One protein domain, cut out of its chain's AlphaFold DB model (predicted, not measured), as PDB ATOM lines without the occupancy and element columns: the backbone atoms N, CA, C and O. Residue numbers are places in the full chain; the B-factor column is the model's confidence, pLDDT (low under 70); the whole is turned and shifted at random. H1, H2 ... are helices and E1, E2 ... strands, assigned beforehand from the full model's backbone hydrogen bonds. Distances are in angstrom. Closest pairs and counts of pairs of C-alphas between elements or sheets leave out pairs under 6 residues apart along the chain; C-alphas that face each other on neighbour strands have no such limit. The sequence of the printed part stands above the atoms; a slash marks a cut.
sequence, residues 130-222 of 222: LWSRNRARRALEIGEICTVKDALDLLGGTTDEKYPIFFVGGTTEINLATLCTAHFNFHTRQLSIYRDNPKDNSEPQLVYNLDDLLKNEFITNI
ATOM      1  N   LEU A 130     140.282  95.478 155.508       89.25
ATOM      2  CA  LEU A 130     141.197  96.495 154.974       89.25
ATOM      3  C   LEU A 130     141.596  97.560 156.011       89.25
ATOM      4  O   LEU A 130     142.766  97.893 156.137       89.25
ATOM      5  N   TRP A 131     140.643  98.027 156.817       89.19
ATOM      6  CA  TRP A 131     140.871  99.004 157.890       89.19
ATOM      7  C   TRP A 131     141.826  98.504 158.983       89.19
ATOM      8  O   TRP A 131     142.554  99.285 159.588       89.19
ATOM      9  N   SER A 132     141.827  97.202 159.274       93.69
ATOM     10  CA  SER A 132     142.759  96.605 160.228       93.69
ATOM     11  C   SER A 132     144.147  96.481 159.616       93.69
ATOM     12  O   SER A 132     145.125  96.935 160.208       93.69
ATOM     13  N   ARG A 133     144.219  95.929 158.399       94.31
ATOM     14  CA  ARG A 133     145.479  95.700 157.683       94.31
ATOM     15  C   ARG A 133     146.196  97.015 157.346       94.31
ATOM     16  O   ARG A 133     147.413  97.093 157.479       94.31
ATOM     17  N   ASN A 134     145.464  98.077 157.001       93.75
ATOM     18  CA  ASN A 134     146.039  99.407 156.771       93.75
ATOM     19  C   ASN A 134     146.673  99.996 158.032       93.75
ATOM     20  O   ASN A 134     147.792 100.501 157.969       93.75
ATOM     21  N   ARG A 135     145.992  99.901 159.179       94.62
ATOM     22  CA  ARG A 135     146.538 100.369 160.460       94.62
ATOM     23  C   ARG A 135     147.755  99.552 160.892       94.62
ATOM     24  O   ARG A 135     148.732 100.136 161.349       94.62
ATOM     25  N   ALA A 136     147.734  98.238 160.665       94.88
ATOM     26  CA  ALA A 136     148.886  97.370 160.894       94.88
ATOM     27  C   ALA A 136     150.091  97.776 160.037       94.88
ATOM     28  O   ALA A 136     151.176  98.010 160.567       94.88
ATOM     29  N   ARG A 137     149.886  97.983 158.730       94.56
ATOM     30  CA  ARG A 137     150.921  98.517 157.832       94.56
ATOM     31  C   ARG A 137     151.449  99.866 158.321       94.56
ATOM     32  O   ARG A 137     152.657 100.076 158.330       94.56
ATOM     33  N   ARG A 138     150.567 100.765 158.764       93.25
ATOM     34  CA  ARG A 138     150.975 102.076 159.278       93.25
ATOM     35  C   ARG A 138     151.850 101.966 160.527       93.25
ATOM     36  O   ARG A 138     152.797 102.732 160.664       93.25
ATOM     37  N   ALA A 139     151.564 101.013 161.411       93.81
ATOM     38  CA  ALA A 139     152.410 100.755 162.572       93.81
ATOM     39  C   ALA A 139     153.811 100.273 162.172       93.81
ATOM     40  O   ALA A 139     154.791 100.714 162.762       93.81
ATOM     41  N   LEU A 140     153.917  99.437 161.132       92.25
ATOM     42  CA  LEU A 140     155.213  98.997 160.598       92.25
ATOM     43  C   LEU A 140     156.031 100.156 160.007       92.25
ATOM     44  O   LEU A 140     157.247 100.177 160.151       92.25
ATOM     45  N   GLU A 141     155.379 101.132 159.371       91.81
ATOM     46  CA  GLU A 141     156.045 102.318 158.807       91.81
ATOM     47  C   GLU A 141     156.633 103.256 159.868       91.81
ATOM     48  O   GLU A 141     157.566 103.999 159.571       91.81
ATOM     49  N   ILE A 142     156.072 103.260 161.081       87.56
ATOM     50  CA  ILE A 142     156.578 104.058 162.208       87.56
ATOM     51  C   ILE A 142     157.830 103.408 162.813       87.56
ATOM     52  O   ILE A 142     158.717 104.119 163.278       87.56
ATOM     53  N   GLY A 143     157.934 102.080 162.729       89.75
ATOM     54  CA  GLY A 143     159.082 101.316 163.197       89.75
ATOM     55  C   GLY A 143     158.920 100.805 164.626       89.75
ATOM     56  O   GLY A 143     157.812 100.503 165.079       89.75
ATOM     57  N   GLU A 144     160.049 100.643 165.311       91.94
ATOM     58  CA  GLU A 144     160.074 100.127 166.677       91.94
ATOM     59  C   GLU A 144     159.518 101.143 167.677       91.94
ATOM     60  O   GLU A 144     159.776 102.343 167.588       91.94
ATOM     61  N   ILE A 145     158.756 100.642 168.650       93.25
ATOM     62  CA  ILE A 145     158.220 101.448 169.746       93.25
ATOM     63  C   ILE A 145     159.173 101.324 170.930       93.25
ATOM     64  O   ILE A 145     159.198 100.299 171.609       93.25
ATOM     65  N   CYS A 146     159.953 102.375 171.175       91.44
ATOM     66  CA  CYS A 146     160.995 102.382 172.205       91.44
ATOM     67  C   CYS A 146     160.589 103.184 173.445       91.44
ATOM     68  O   CYS A 146     161.123 102.975 174.534       91.44
ATOM     69  N   THR A 147     159.650 104.117 173.294       92.44
ATOM     70  CA  THR A 147     159.202 105.009 174.361       92.44
ATOM     71  C   THR A 147     157.680 105.074 174.446       92.44
ATOM     72  O   THR A 147     156.954 104.774 173.498       92.44
ATOM     73  N   VAL A 148     157.177 105.544 175.592       92.00
ATOM     74  CA  VAL A 148     155.748 105.858 175.757       92.00
ATOM     75  C   VAL A 148     155.295 106.880 174.715       92.00
ATOM     76  O   VAL A 148     154.196 106.758 174.182       92.00
ATOM     77  N   LYS A 149     156.141 107.865 174.386       93.31
ATOM     78  CA  LYS A 149     155.820 108.870 173.372       93.31
ATOM     79  C   LYS A 149     155.613 108.231 171.999       93.31
ATOM     80  O   LYS A 149     154.630 108.560 171.350       93.31
ATOM     81  N   ASP A 150     156.463 107.286 171.599       94.50
ATOM     82  CA  ASP A 150     156.313 106.576 170.319       94.50
ATOM     83  C   ASP A 150     154.972 105.828 170.259       94.50
ATOM     84  O   ASP A 150     154.265 105.872 169.251       94.50
ATOM     85  N   ALA A 151     154.576 105.194 171.369       94.75
ATOM     86  CA  ALA A 151     153.289 104.514 171.474       94.75
ATOM     87  C   ALA A 151     152.101 105.490 171.367       94.75
ATOM     88  O   ALA A 151     151.134 105.207 170.659       94.75
ATOM     89  N   LEU A 152     152.161 106.644 172.042       95.69
ATOM     90  CA  LEU A 152     151.110 107.668 171.974       95.69
ATOM     91  C   LEU A 152     151.034 108.317 170.585       95.69
ATOM     92  O   LEU A 152     149.935 108.505 170.065       95.69
ATOM     93  N   ASP A 153     152.177 108.578 169.949       95.25
ATOM     94  CA  ASP A 153     152.252 109.104 168.583       95.25
ATOM     95  C   ASP A 153     151.638 108.125 167.569       95.25
ATOM     96  O   ASP A 153     150.899 108.545 166.672       95.25
ATOM     97  N   LEU A 154     151.900 106.819 167.726       95.75
ATOM     98  CA  LEU A 154     151.281 105.758 166.928       95.75
ATOM     99  C   LEU A 154     149.761 105.723 167.135       95.75
ATOM    100  O   LEU A 154     149.001 105.763 166.165       95.75
ATOM    101  N   LEU A 155     149.311 105.655 168.392       96.00
ATOM    102  CA  LEU A 155     147.889 105.547 168.739       96.00
ATOM    103  C   LEU A 155     147.090 106.801 168.373       96.00
ATOM    104  O   LEU A 155     145.889 106.702 168.132       96.00
ATOM    105  N   GLY A 156     147.755 107.950 168.290       95.50
ATOM    106  CA  GLY A 156     147.205 109.215 167.820       95.50
ATOM    107  C   GLY A 156     147.348 109.472 166.315       95.50
ATOM    108  O   GLY A 156     147.116 110.584 165.835       95.50
ATOM    109  N   GLY A 157     147.776 108.466 165.549       94.56
ATOM    110  CA  GLY A 157     148.047 108.590 164.122       94.56
ATOM    111  C   GLY A 157     146.789 108.809 163.275       94.56
ATOM    112  O   GLY A 157     145.917 107.943 163.199       94.56
ATOM    113  N   THR A 158     146.753 109.927 162.548       93.00
ATOM    114  CA  THR A 158     145.655 110.335 161.646       93.00
ATOM    115  C   THR A 158     146.061 110.387 160.166       93.00
ATOM    116  O   THR A 158     145.354 110.955 159.345       93.00
ATOM    117  N   THR A 159     147.219 109.818 159.806       90.62
ATOM    118  CA  THR A 159     147.804 109.957 158.456       90.62
ATOM    119  C   THR A 159     146.987 109.287 157.344       90.62
ATOM    120  O   THR A 159     146.967 109.797 156.231       90.62
ATOM    121  N   ASP A 160     146.355 108.139 157.609       88.88
ATOM    122  CA  ASP A 160     145.454 107.498 156.642       88.88
ATOM    123  C   ASP A 160     144.078 108.165 156.763       88.88
ATOM    124  O   ASP A 160     143.410 108.008 157.781       88.88
ATOM    125  N   GLU A 161     143.663 108.920 155.745       86.19
ATOM    126  CA  GLU A 161     142.386 109.648 155.750       86.19
ATOM    127  C   GLU A 161     141.174 108.714 155.853       86.19
ATOM    128  O   GLU A 161     140.133 109.099 156.383       86.19
ATOM    129  N   LYS A 162     141.290 107.479 155.350       87.44
ATOM    130  CA  LYS A 162     140.178 106.527 155.298       87.44
ATOM    131  C   LYS A 162     140.149 105.612 156.515       87.44
ATOM    132  O   LYS A 162     139.074 105.289 157.023       87.44
ATOM    133  N   TYR A 163     141.323 105.176 156.960       90.38
ATOM    134  CA  TYR A 163     141.490 104.217 158.049       90.38
ATOM    135  C   TYR A 163     142.564 104.675 159.046       90.38
ATOM    136  O   TYR A 163     143.553 103.959 159.251       90.38
ATOM    137  N   PRO A 164     142.396 105.850 159.679       92.81
ATOM    138  CA  PRO A 164     143.358 106.332 160.659       92.81
ATOM    139  C   PRO A 164     143.423 105.381 161.859       92.81
ATOM    140  O   PRO A 164     142.499 104.610 162.125       92.81
ATOM    141  N   ILE A 165     144.519 105.433 162.617       94.38
ATOM    142  CA  ILE A 165     144.592 104.717 163.897       94.38
ATOM    143  C   ILE A 165     143.701 105.427 164.920       94.38
ATOM    144  O   ILE A 165     142.919 104.771 165.610       94.38
ATOM    145  N   PHE A 166     143.768 106.759 164.957       94.38
ATOM    146  CA  PHE A 166     142.879 107.589 165.757       94.38
ATOM    147  C   PHE A 166     141.697 108.082 164.918       94.38
ATOM    148  O   PHE A 166     141.853 108.944 164.053       94.38
ATOM    149  N   PHE A 167     140.503 107.545 165.166       91.62
ATOM    150  CA  PHE A 167     139.296 107.985 164.472       91.62
ATOM    151  C   PHE A 167     138.721 109.238 165.128       91.62
ATOM    152  O   PHE A 167     138.335 109.212 166.299       91.62
ATOM    153  N   VAL A 168     138.592 110.306 164.344       86.12
ATOM    154  CA  VAL A 168     137.821 111.494 164.716       86.12
ATOM    155  C   VAL A 168     136.399 111.297 164.191       86.12
ATOM    156  O   VAL A 168     136.185 111.100 162.997       86.12
ATOM    157  N   GLY A 169     135.414 111.285 165.090       79.56
ATOM    158  CA  GLY A 169     134.020 111.060 164.706       79.56
ATOM    159  C   GLY A 169     133.546 112.062 163.648       79.56
ATOM    160  O   GLY A 169     133.840 113.252 163.732       79.56
ATOM    161  N   GLY A 170     132.795 111.581 162.656       69.44
ATOM    162  CA  GLY A 170     132.163 112.427 161.638       69.44
ATOM    163  C   GLY A 170     133.067 112.910 160.497       69.44
ATOM    164  O   GLY A 170     132.568 113.617 159.626       69.44
ATOM    165  N   THR A 171     134.352 112.536 160.458       61.47
ATOM    166  CA  THR A 171     135.273 112.945 159.375       61.47
ATOM    167  C   THR A 171     135.562 111.843 158.356       61.47
ATOM    168  O   THR A 171     136.060 112.136 157.273       61.47
ATOM    169  N   THR A 172     135.257 110.583 158.672       62.88
ATOM    170  CA  THR A 172     135.454 109.436 157.774       62.88
ATOM    171  C   THR A 172     134.123 108.930 157.221       62.88
ATOM    172  O   THR A 172     133.099 109.008 157.898       62.88
ATOM    173  N   GLU A 173     134.126 108.334 156.018       64.06
ATOM    174  CA  GLU A 173     132.945 107.646 155.440       64.06
ATOM    175  C   GLU A 173     132.344 106.607 156.403       64.06
ATOM    176  O   GLU A 173     131.163 106.268 156.342       64.06
ATOM    177  N   ILE A 174     133.179 106.094 157.307       66.06
ATOM    178  CA  ILE A 174     132.807 105.166 158.359       66.06
ATOM    179  C   ILE A 174     132.560 105.971 159.634       66.06
ATOM    180  O   ILE A 174     133.461 106.646 160.122       66.06
ATOM    181  N   ASN A 175     131.351 105.894 160.193       77.00
ATOM    182  CA  ASN A 175     130.993 106.590 161.431       77.00
ATOM    183  C   ASN A 175     131.588 105.882 162.666       77.00
ATOM    184  O   ASN A 175     130.877 105.229 163.430       77.00
ATOM    185  N   LEU A 176     132.911 105.956 162.810       85.94
ATOM    186  CA  LEU A 176     133.675 105.446 163.946       85.94
ATOM    187  C   LEU A 176     134.374 106.600 164.659       85.94
ATOM    188  O   LEU A 176     134.679 107.628 164.062       85.94
ATOM    189  N   ALA A 177     134.646 106.403 165.944       91.25
ATOM    190  CA  ALA A 177     135.411 107.331 166.759       91.25
ATOM    191  C   ALA A 177     136.272 106.549 167.753       91.25
ATOM    192  O   ALA A 177     135.811 105.565 168.343       91.25
ATOM    193  N   THR A 178     137.506 107.002 167.965       94.31
ATOM    194  CA  THR A 178     138.319 106.556 169.094       94.31
ATOM    195  C   THR A 178     137.786 107.245 170.342       94.31
ATOM    196  O   THR A 178     137.773 108.468 170.422       94.31
ATOM    197  N   LEU A 179     137.301 106.462 171.307       94.69
ATOM    198  CA  LEU A 179     136.684 107.013 172.521       94.69
ATOM    199  C   LEU A 179     137.714 107.473 173.553       94.69
ATOM    200  O   LEU A 179     137.470 108.422 174.292       94.69
ATOM    201  N   CYS A 180     138.823 106.743 173.655       95.81
ATOM    202  CA  CYS A 180     139.955 107.082 174.504       95.81
ATOM    203  C   CYS A 180     141.168 106.217 174.152       95.81
ATOM    204  O   CYS A 180     141.032 105.150 173.543       95.81
ATOM    205  N   THR A 181     142.332 106.650 174.620       97.00
ATOM    206  CA  THR A 181     143.549 105.846 174.714       97.00
ATOM    207  C   THR A 181     143.842 105.571 176.184       97.00
ATOM    208  O   THR A 181     143.779 106.473 177.016       97.00
ATOM    209  N   ALA A 182     144.162 104.322 176.515       95.94
ATOM    210  CA  ALA A 182     144.548 103.913 177.859       95.94
ATOM    211  C   ALA A 182     146.014 103.468 177.868       95.94
ATOM    212  O   ALA A 182     146.433 102.692 177.011       95.94
ATOM    213  N   HIS A 183     146.774 103.938 178.853       94.75
ATOM    214  CA  HIS A 183     148.176 103.592 179.058       94.75
ATOM    215  C   HIS A 183     148.358 103.034 180.471       94.75
ATOM    216  O   HIS A 183     148.165 103.739 181.461       94.75
ATOM    217  N   PHE A 184     148.733 101.759 180.547       92.19
ATOM    218  CA  PHE A 184     149.139 101.108 181.787       92.19
ATOM    219  C   PHE A 184     150.653 101.242 181.945       92.19
ATOM    220  O   PHE A 184     151.411 100.622 181.204       92.19
ATOM    221  N   ASN A 185     151.088 102.039 182.918       89.88
ATOM    222  CA  ASN A 185     152.488 102.138 183.292       89.88
ATOM    223  C   ASN A 185     152.765 101.172 184.447       89.88
ATOM    224  O   ASN A 185     152.391 101.425 185.594       89.88
ATOM    225  N   PHE A 186     153.418 100.055 184.132       84.06
ATOM    226  CA  PHE A 186     153.751  99.012 185.103       84.06
ATOM    227  C   PHE A 186     154.825  99.451 186.107       84.06
ATOM    228  O   PHE A 186     154.802  99.003 187.249       84.06
ATOM    229  N   HIS A 187     155.709 100.376 185.718       83.25
ATOM    230  CA  HIS A 187     156.765 100.892 186.586       83.25
ATOM    231  C   HIS A 187     156.217 101.866 187.637       83.25
ATOM    232  O   HIS A 187     156.474 101.708 188.827       83.25
ATOM    233  N   THR A 188     155.416 102.851 187.215       87.50
ATOM    234  CA  THR A 188     154.800 103.825 188.137       87.50
ATOM    235  C   THR A 188     153.490 103.334 188.743       87.50
ATOM    236  O   THR A 188     152.935 103.998 189.616       87.50
ATOM    237  N   ARG A 189     152.992 102.174 188.294       85.19
ATOM    238  CA  ARG A 189     151.712 101.572 188.691       85.19
ATOM    239  C   ARG A 189     150.540 102.522 188.488       85.19
ATOM    240  O   ARG A 189     149.697 102.698 189.365       85.19
ATOM    241  N   GLN A 190     150.488 103.135 187.315       91.00
ATOM    242  CA  GLN A 190     149.451 104.096 186.961       91.00
ATOM    243  C   GLN A 190     148.682 103.647 185.725       91.00
ATOM    244  O   GLN A 190     149.262 103.154 184.761       91.00
ATOM    245  N   LEU A 191     147.373 103.876 185.738       92.88
ATOM    246  CA  LEU A 191     146.543 103.881 184.542       92.88
ATOM    247  C   LEU A 191     146.269 105.330 184.154       92.88
ATOM    248  O   LEU A 191     145.625 106.060 184.904       92.88
ATOM    249  N   SER A 192     146.733 105.722 182.974       95.69
ATOM    250  CA  SER A 192     146.462 107.027 182.371       95.69
ATOM    251  C   SER A 192     145.424 106.883 181.261       95.69
ATOM    252  O   SER A 192     145.533 105.974 180.435       95.69
ATOM    253  N   ILE A 193     144.415 107.756 181.235       97.00
ATOM    254  CA  ILE A 193     143.376 107.783 180.197       97.00
ATOM    255  C   ILE A 193     143.413 109.126 179.474       97.00
ATOM    256  O   ILE A 193     143.229 110.178 180.088       97.00
ATOM    257  N   TYR A 194     143.579 109.045 178.157       96.94
ATOM    258  CA  TYR A 194     143.551 110.155 177.217       96.94
ATOM    259  C   TYR A 194     142.201 110.147 176.500       96.94
ATOM    260  O   TYR A 194     141.861 109.162 175.844       96.94
ATOM    261  N   ARG A 195     141.394 111.194 176.660       93.88
ATOM    262  CA  ARG A 195     140.094 111.330 175.972       93.88
ATOM    263  C   ARG A 195     140.231 111.943 174.583       93.88
ATOM    264  O   ARG A 195     139.446 111.623 173.699       93.88
ATOM    265  N   ASP A 196     141.230 112.799 174.421       93.62
ATOM    266  CA  ASP A 196     141.568 113.437 173.153       93.62
ATOM    267  C   ASP A 196     142.649 112.635 172.418       93.62
ATOM    268  O   ASP A 196     143.118 111.603 172.906       93.62
ATOM    269  N   ASN A 197     143.055 113.114 171.241       95.50
ATOM    270  CA  ASN A 197     144.149 112.514 170.489       95.50
ATOM    271  C   ASN A 197     145.451 112.546 171.321       95.50
ATOM    272  O   ASN A 197     145.980 113.637 171.555       95.50
ATOM    273  N   PRO A 198     146.005 111.387 171.739       95.81
ATOM    274  CA  PRO A 198     147.173 111.339 172.621       95.81
ATOM    275  C   PRO A 198     148.459 111.866 171.968       95.81
ATOM    276  O   PRO A 198     149.417 112.178 172.671       95.81
ATOM    277  N   LYS A 199     148.491 111.969 170.632       94.56
ATOM    278  CA  LYS A 199     149.604 112.568 169.887       94.56
ATOM    279  C   LYS A 199     149.627 114.094 170.009       94.56
ATOM    280  O   LYS A 199     150.698 114.692 170.062       94.56
ATOM    281  N   ASP A 200     148.451 114.718 170.036       91.81
ATOM    282  CA  ASP A 200     148.311 116.179 170.074       91.81
ATOM    283  C   ASP A 200     148.221 116.702 171.518       91.81
ATOM    284  O   ASP A 200     148.578 117.846 171.797       91.81
ATOM    285  N   ASN A 201     147.765 115.853 172.444       85.31
ATOM    286  CA  ASN A 201     147.679 116.133 173.870       85.31
ATOM    287  C   ASN A 201     148.322 114.994 174.673       85.31
ATOM    288  O   ASN A 201     147.707 113.953 174.907       85.31
ATOM    289  N   SER A 202     149.562 115.211 175.115       79.38
ATOM    290  CA  SER A 202     150.332 114.224 175.876       79.38
ATOM    291  C   SER A 202     149.959 114.149 177.358       79.38
ATOM    292  O   SER A 202     150.491 113.291 178.064       79.38
ATOM    293  N   GLU A 203     149.067 115.018 177.843       91.62
ATOM    294  CA  GLU A 203     148.634 115.028 179.240       91.62
ATOM    295  C   GLU A 203     147.331 114.226 179.412       91.62
ATOM    296  O   GLU A 203     146.315 114.539 178.782       91.62
ATOM    297  N   PRO A 204     147.316 113.187 180.264       95.12
ATOM    298  CA  PRO A 204     146.118 112.390 180.487       95.12
ATOM    299  C   PRO A 204     145.069 113.158 181.300       95.12
ATOM    300  O   PRO A 204     145.363 113.760 182.331       95.12
ATOM    301  N   GLN A 205     143.802 113.072 180.891       95.81
ATOM    302  CA  GLN A 205     142.682 113.699 181.602       95.81
ATOM    303  C   GLN A 205     142.328 112.950 182.895       95.81
ATOM    304  O   GLN A 205     141.705 113.526 183.786       95.81
ATOM    305  N   LEU A 206     142.674 111.662 182.999       95.69
ATOM    306  CA  LEU A 206     142.490 110.862 184.210       95.69
ATOM    307  C   LEU A 206     143.740 110.027 184.478       95.69
ATOM    308  O   LEU A 206     144.234 109.349 183.578       95.69
ATOM    309  N   VAL A 207     144.192 110.023 185.731       95.25
ATOM    310  CA  VAL A 207     145.291 109.179 186.206       95.25
ATOM    311  C   VAL A 207     144.833 108.447 187.458       95.25
ATOM    312  O   VAL A 207     144.409 109.069 188.431       95.25
ATOM    313  N   TYR A 208     144.922 107.123 187.434       92.38
ATOM    314  CA  TYR A 208     144.595 106.257 188.560       92.38
ATOM    315  C   TYR A 208     145.857 105.580 189.075       92.38
ATOM    316  O   TYR A 208     146.603 104.990 188.295       92.38
ATOM    317  N   ASN A 209     146.063 105.613 190.389       89.56
ATOM    318  CA  ASN A 209     147.050 104.763 191.038       89.56
ATOM    319  C   ASN A 209     146.480 103.343 191.159       89.56
ATOM    320  O   ASN A 209     145.437 103.125 191.778       89.56
ATOM    321  N   LEU A 210     147.160 102.377 190.549       82.50
ATOM    322  CA  LEU A 210     146.729 100.988 190.546       82.50
ATOM    323  C   LEU A 210     146.834 100.363 191.940       82.50
ATOM    324  O   LEU A 210     145.956  99.591 192.301       82.50
ATOM    325  N   ASP A 211     147.822 100.735 192.759       80.12
ATOM    326  CA  ASP A 211     147.934 100.228 194.134       80.12
ATOM    327  C   ASP A 211     146.738 100.658 195.000       80.12
ATOM    328  O   ASP A 211     146.272  99.887 195.838       80.12
ATOM    329  N   ASP A 212     146.187 101.852 194.780       81.06
ATOM    330  CA  ASP A 212     145.016 102.325 195.532       81.06
ATOM    331  C   ASP A 212     143.733 101.588 195.114       81.06
ATOM    332  O   ASP A 212     142.867 101.316 195.945       81.06
ATOM    333  N   LEU A 213     143.642 101.164 193.849       69.25
ATOM    334  CA  LEU A 213     142.573 100.276 193.376       69.25
ATOM    335  C   LEU A 213     142.691  98.855 193.952       69.25
ATOM    336  O   LEU A 213     141.690  98.138 194.036       69.25
ATOM    337  N   LEU A 214     143.898  98.440 194.350       65.50
ATOM    338  CA  LEU A 214     144.164  97.136 194.960       65.50
ATOM    339  C   LEU A 214     143.874  97.125 196.470       65.50
ATOM    340  O   LEU A 214     143.445  96.093 196.979       65.50
ATOM    341  N   LYS A 215     144.062  98.256 197.166       65.12
ATOM    342  CA  LYS A 215     143.896  98.399 198.629       65.12
ATOM    343  C   LYS A 215     142.454  98.484 199.123       65.12
ATOM    344  O   LYS A 215     142.241  98.426 200.331       65.12
ATOM    345  N   ASN A 216     141.468  98.601 198.234       50.34
ATOM    346  CA  ASN A 216     140.068  98.427 198.616       50.34
ATOM    347  C   ASN A 216     139.784  96.935 198.849       50.34
ATOM    348  O   ASN A 216     139.071  96.284 198.082       50.34
ATOM    349  N   GLU A 217     140.364  96.391 199.920       47.66
ATOM    350  CA  GLU A 217     139.756  95.286 200.640       47.66
ATOM    351  C   GLU A 217     138.361  95.773 201.022       47.66
ATOM    352  O   GLU A 217     138.195  96.726 201.786       47.66
ATOM    353  N   PHE A 218     137.339  95.174 200.413       44.91
ATOM    354  CA  PHE A 218     135.993  95.303 200.933       44.91
ATOM    355  C   PHE A 218     136.076  94.936 202.408       44.91
ATOM    356  O   PHE A 218     136.414  93.804 202.742       44.91
ATOM    357  N   ILE A 219     135.798  95.911 203.273       41.81
ATOM    358  CA  ILE A 219     135.499  95.686 204.678       41.81
ATOM    359  C   ILE A 219     134.335  94.689 204.698       41.81
ATOM    360  O   ILE A 219     133.170  95.068 204.596       41.81
ATOM    361  N   THR A 220     134.642  93.398 204.772       41.44
ATOM    362  CA  THR A 220     133.684  92.343 205.083       41.44
ATOM    363  C   THR A 220     133.415  92.416 206.579       41.44
ATOM    364  O   THR A 220     133.912  91.608 207.353       41.44
ATOM    365  N   ASN A 221     132.667  93.444 206.977       39.06
ATOM    366  CA  ASN A 221     131.925  93.468 208.230       39.06
ATOM    367  C   ASN A 221     130.450  93.270 207.881       39.06
ATOM    368  O   ASN A 221     129.697  94.243 207.819       39.06
ATOM    369  N   ILE A 222     130.062  92.025 207.605       41.00
ATOM    370  CA  ILE A 222     128.685  91.536 207.754       41.00
ATOM    371  C   ILE A 222     128.769  90.141 208.360       41.00
ATOM    372  O   ILE A 222     129.517  89.317 207.789       41.00
TER     373      ILE A 222
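This is residues 130 to 222 of the 222 residues of the protein "Hypothetical protein" of Rotaria sordida (UniProt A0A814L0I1). A small three-stranded antiparallel sheet, E1 to E3, has two helices beyond one end, H2 next to the sheet and H1 farther out, and at its other end the short helix H3 leads into a tail, residues 213 to 222, that sticks out. A long loop, residues 156 to 180, joins the helical end to the sheet. The printed part has 93 residues with three named helices and three named strands, in the order H1 H2 E1 E2 E3 H3, and the sheet's order is E1 - E2 - E3. The class is mixed, helices and strands, with under half of the residues, 40, in named elements. The whole is loose, with a radius of gyration of the C-alphas of 16.8 A, and elongated, spanning 55 by 31 by 23 A.

Find C-alpha 181 at (143.549, 105.846, 174.714); from there E1 runs 12.9 A through residues 181 to 185. E2 is residues 190 to 194, also 12.9 A, and E3 is residues 206 to 209. Go back to C-alpha 130 at (141.197, 96.495, 154.974), where H1, residues 130 to 142, begins its 18.6 A. H2 is residues 148 to 155, 10.5 A long. H3, residues 210 to 214, ends at C-alpha 214, at (144.164, 97.136, 194.960).

Look first at the meander E1 E2 E3, each strand the antiparallel neighbour of the one before. E1 and E2 form a hairpin at 163 degrees, where N 183 and O 192 are within hydrogen-bond range at 2.9 A. E2 and E3 form another at 171 degrees, with N 208 and O 191 2.8 A apart. E1 and E3 are the edge strands. H2 only grazes the sheet; its closest C-alphas to E1 are those of Leu 155 and Thr 181, 7.4 A apart. H1 and H2 are close but not clearly touching, the closest C-alphas being those of Ala 139 and Leu 154 at 6.7 A, with a shallow tilt of 32 degrees, opposite ways. H1 is not on the sheet. H3 only grazes the sheet with residues 210 to 212; the closest C-alphas of E2 and H3 are those of Gln 190 and Leu 210, 5.5 A apart. H3 is apart from H1 and H2. In H2 and H3 every O i to N i+4 pair is within hydrogen-bond range; in H1 8 of 9 are.

The two C-alphas farthest apart are those of Glu 141 and Ile 222, at 57.1 A. Residues 213 to 222, of which 213 and 214 belong to H3, stand free; without them the body spans 42 by 28 by 19 A. The links H2 to E1 and E2 to E3 are long, and the printed part has no cut. Look in the B-factor column for pLDDT under 70 at residues 170 to 174 and 213 to 222; the mean of the printed part of this model is 85.7.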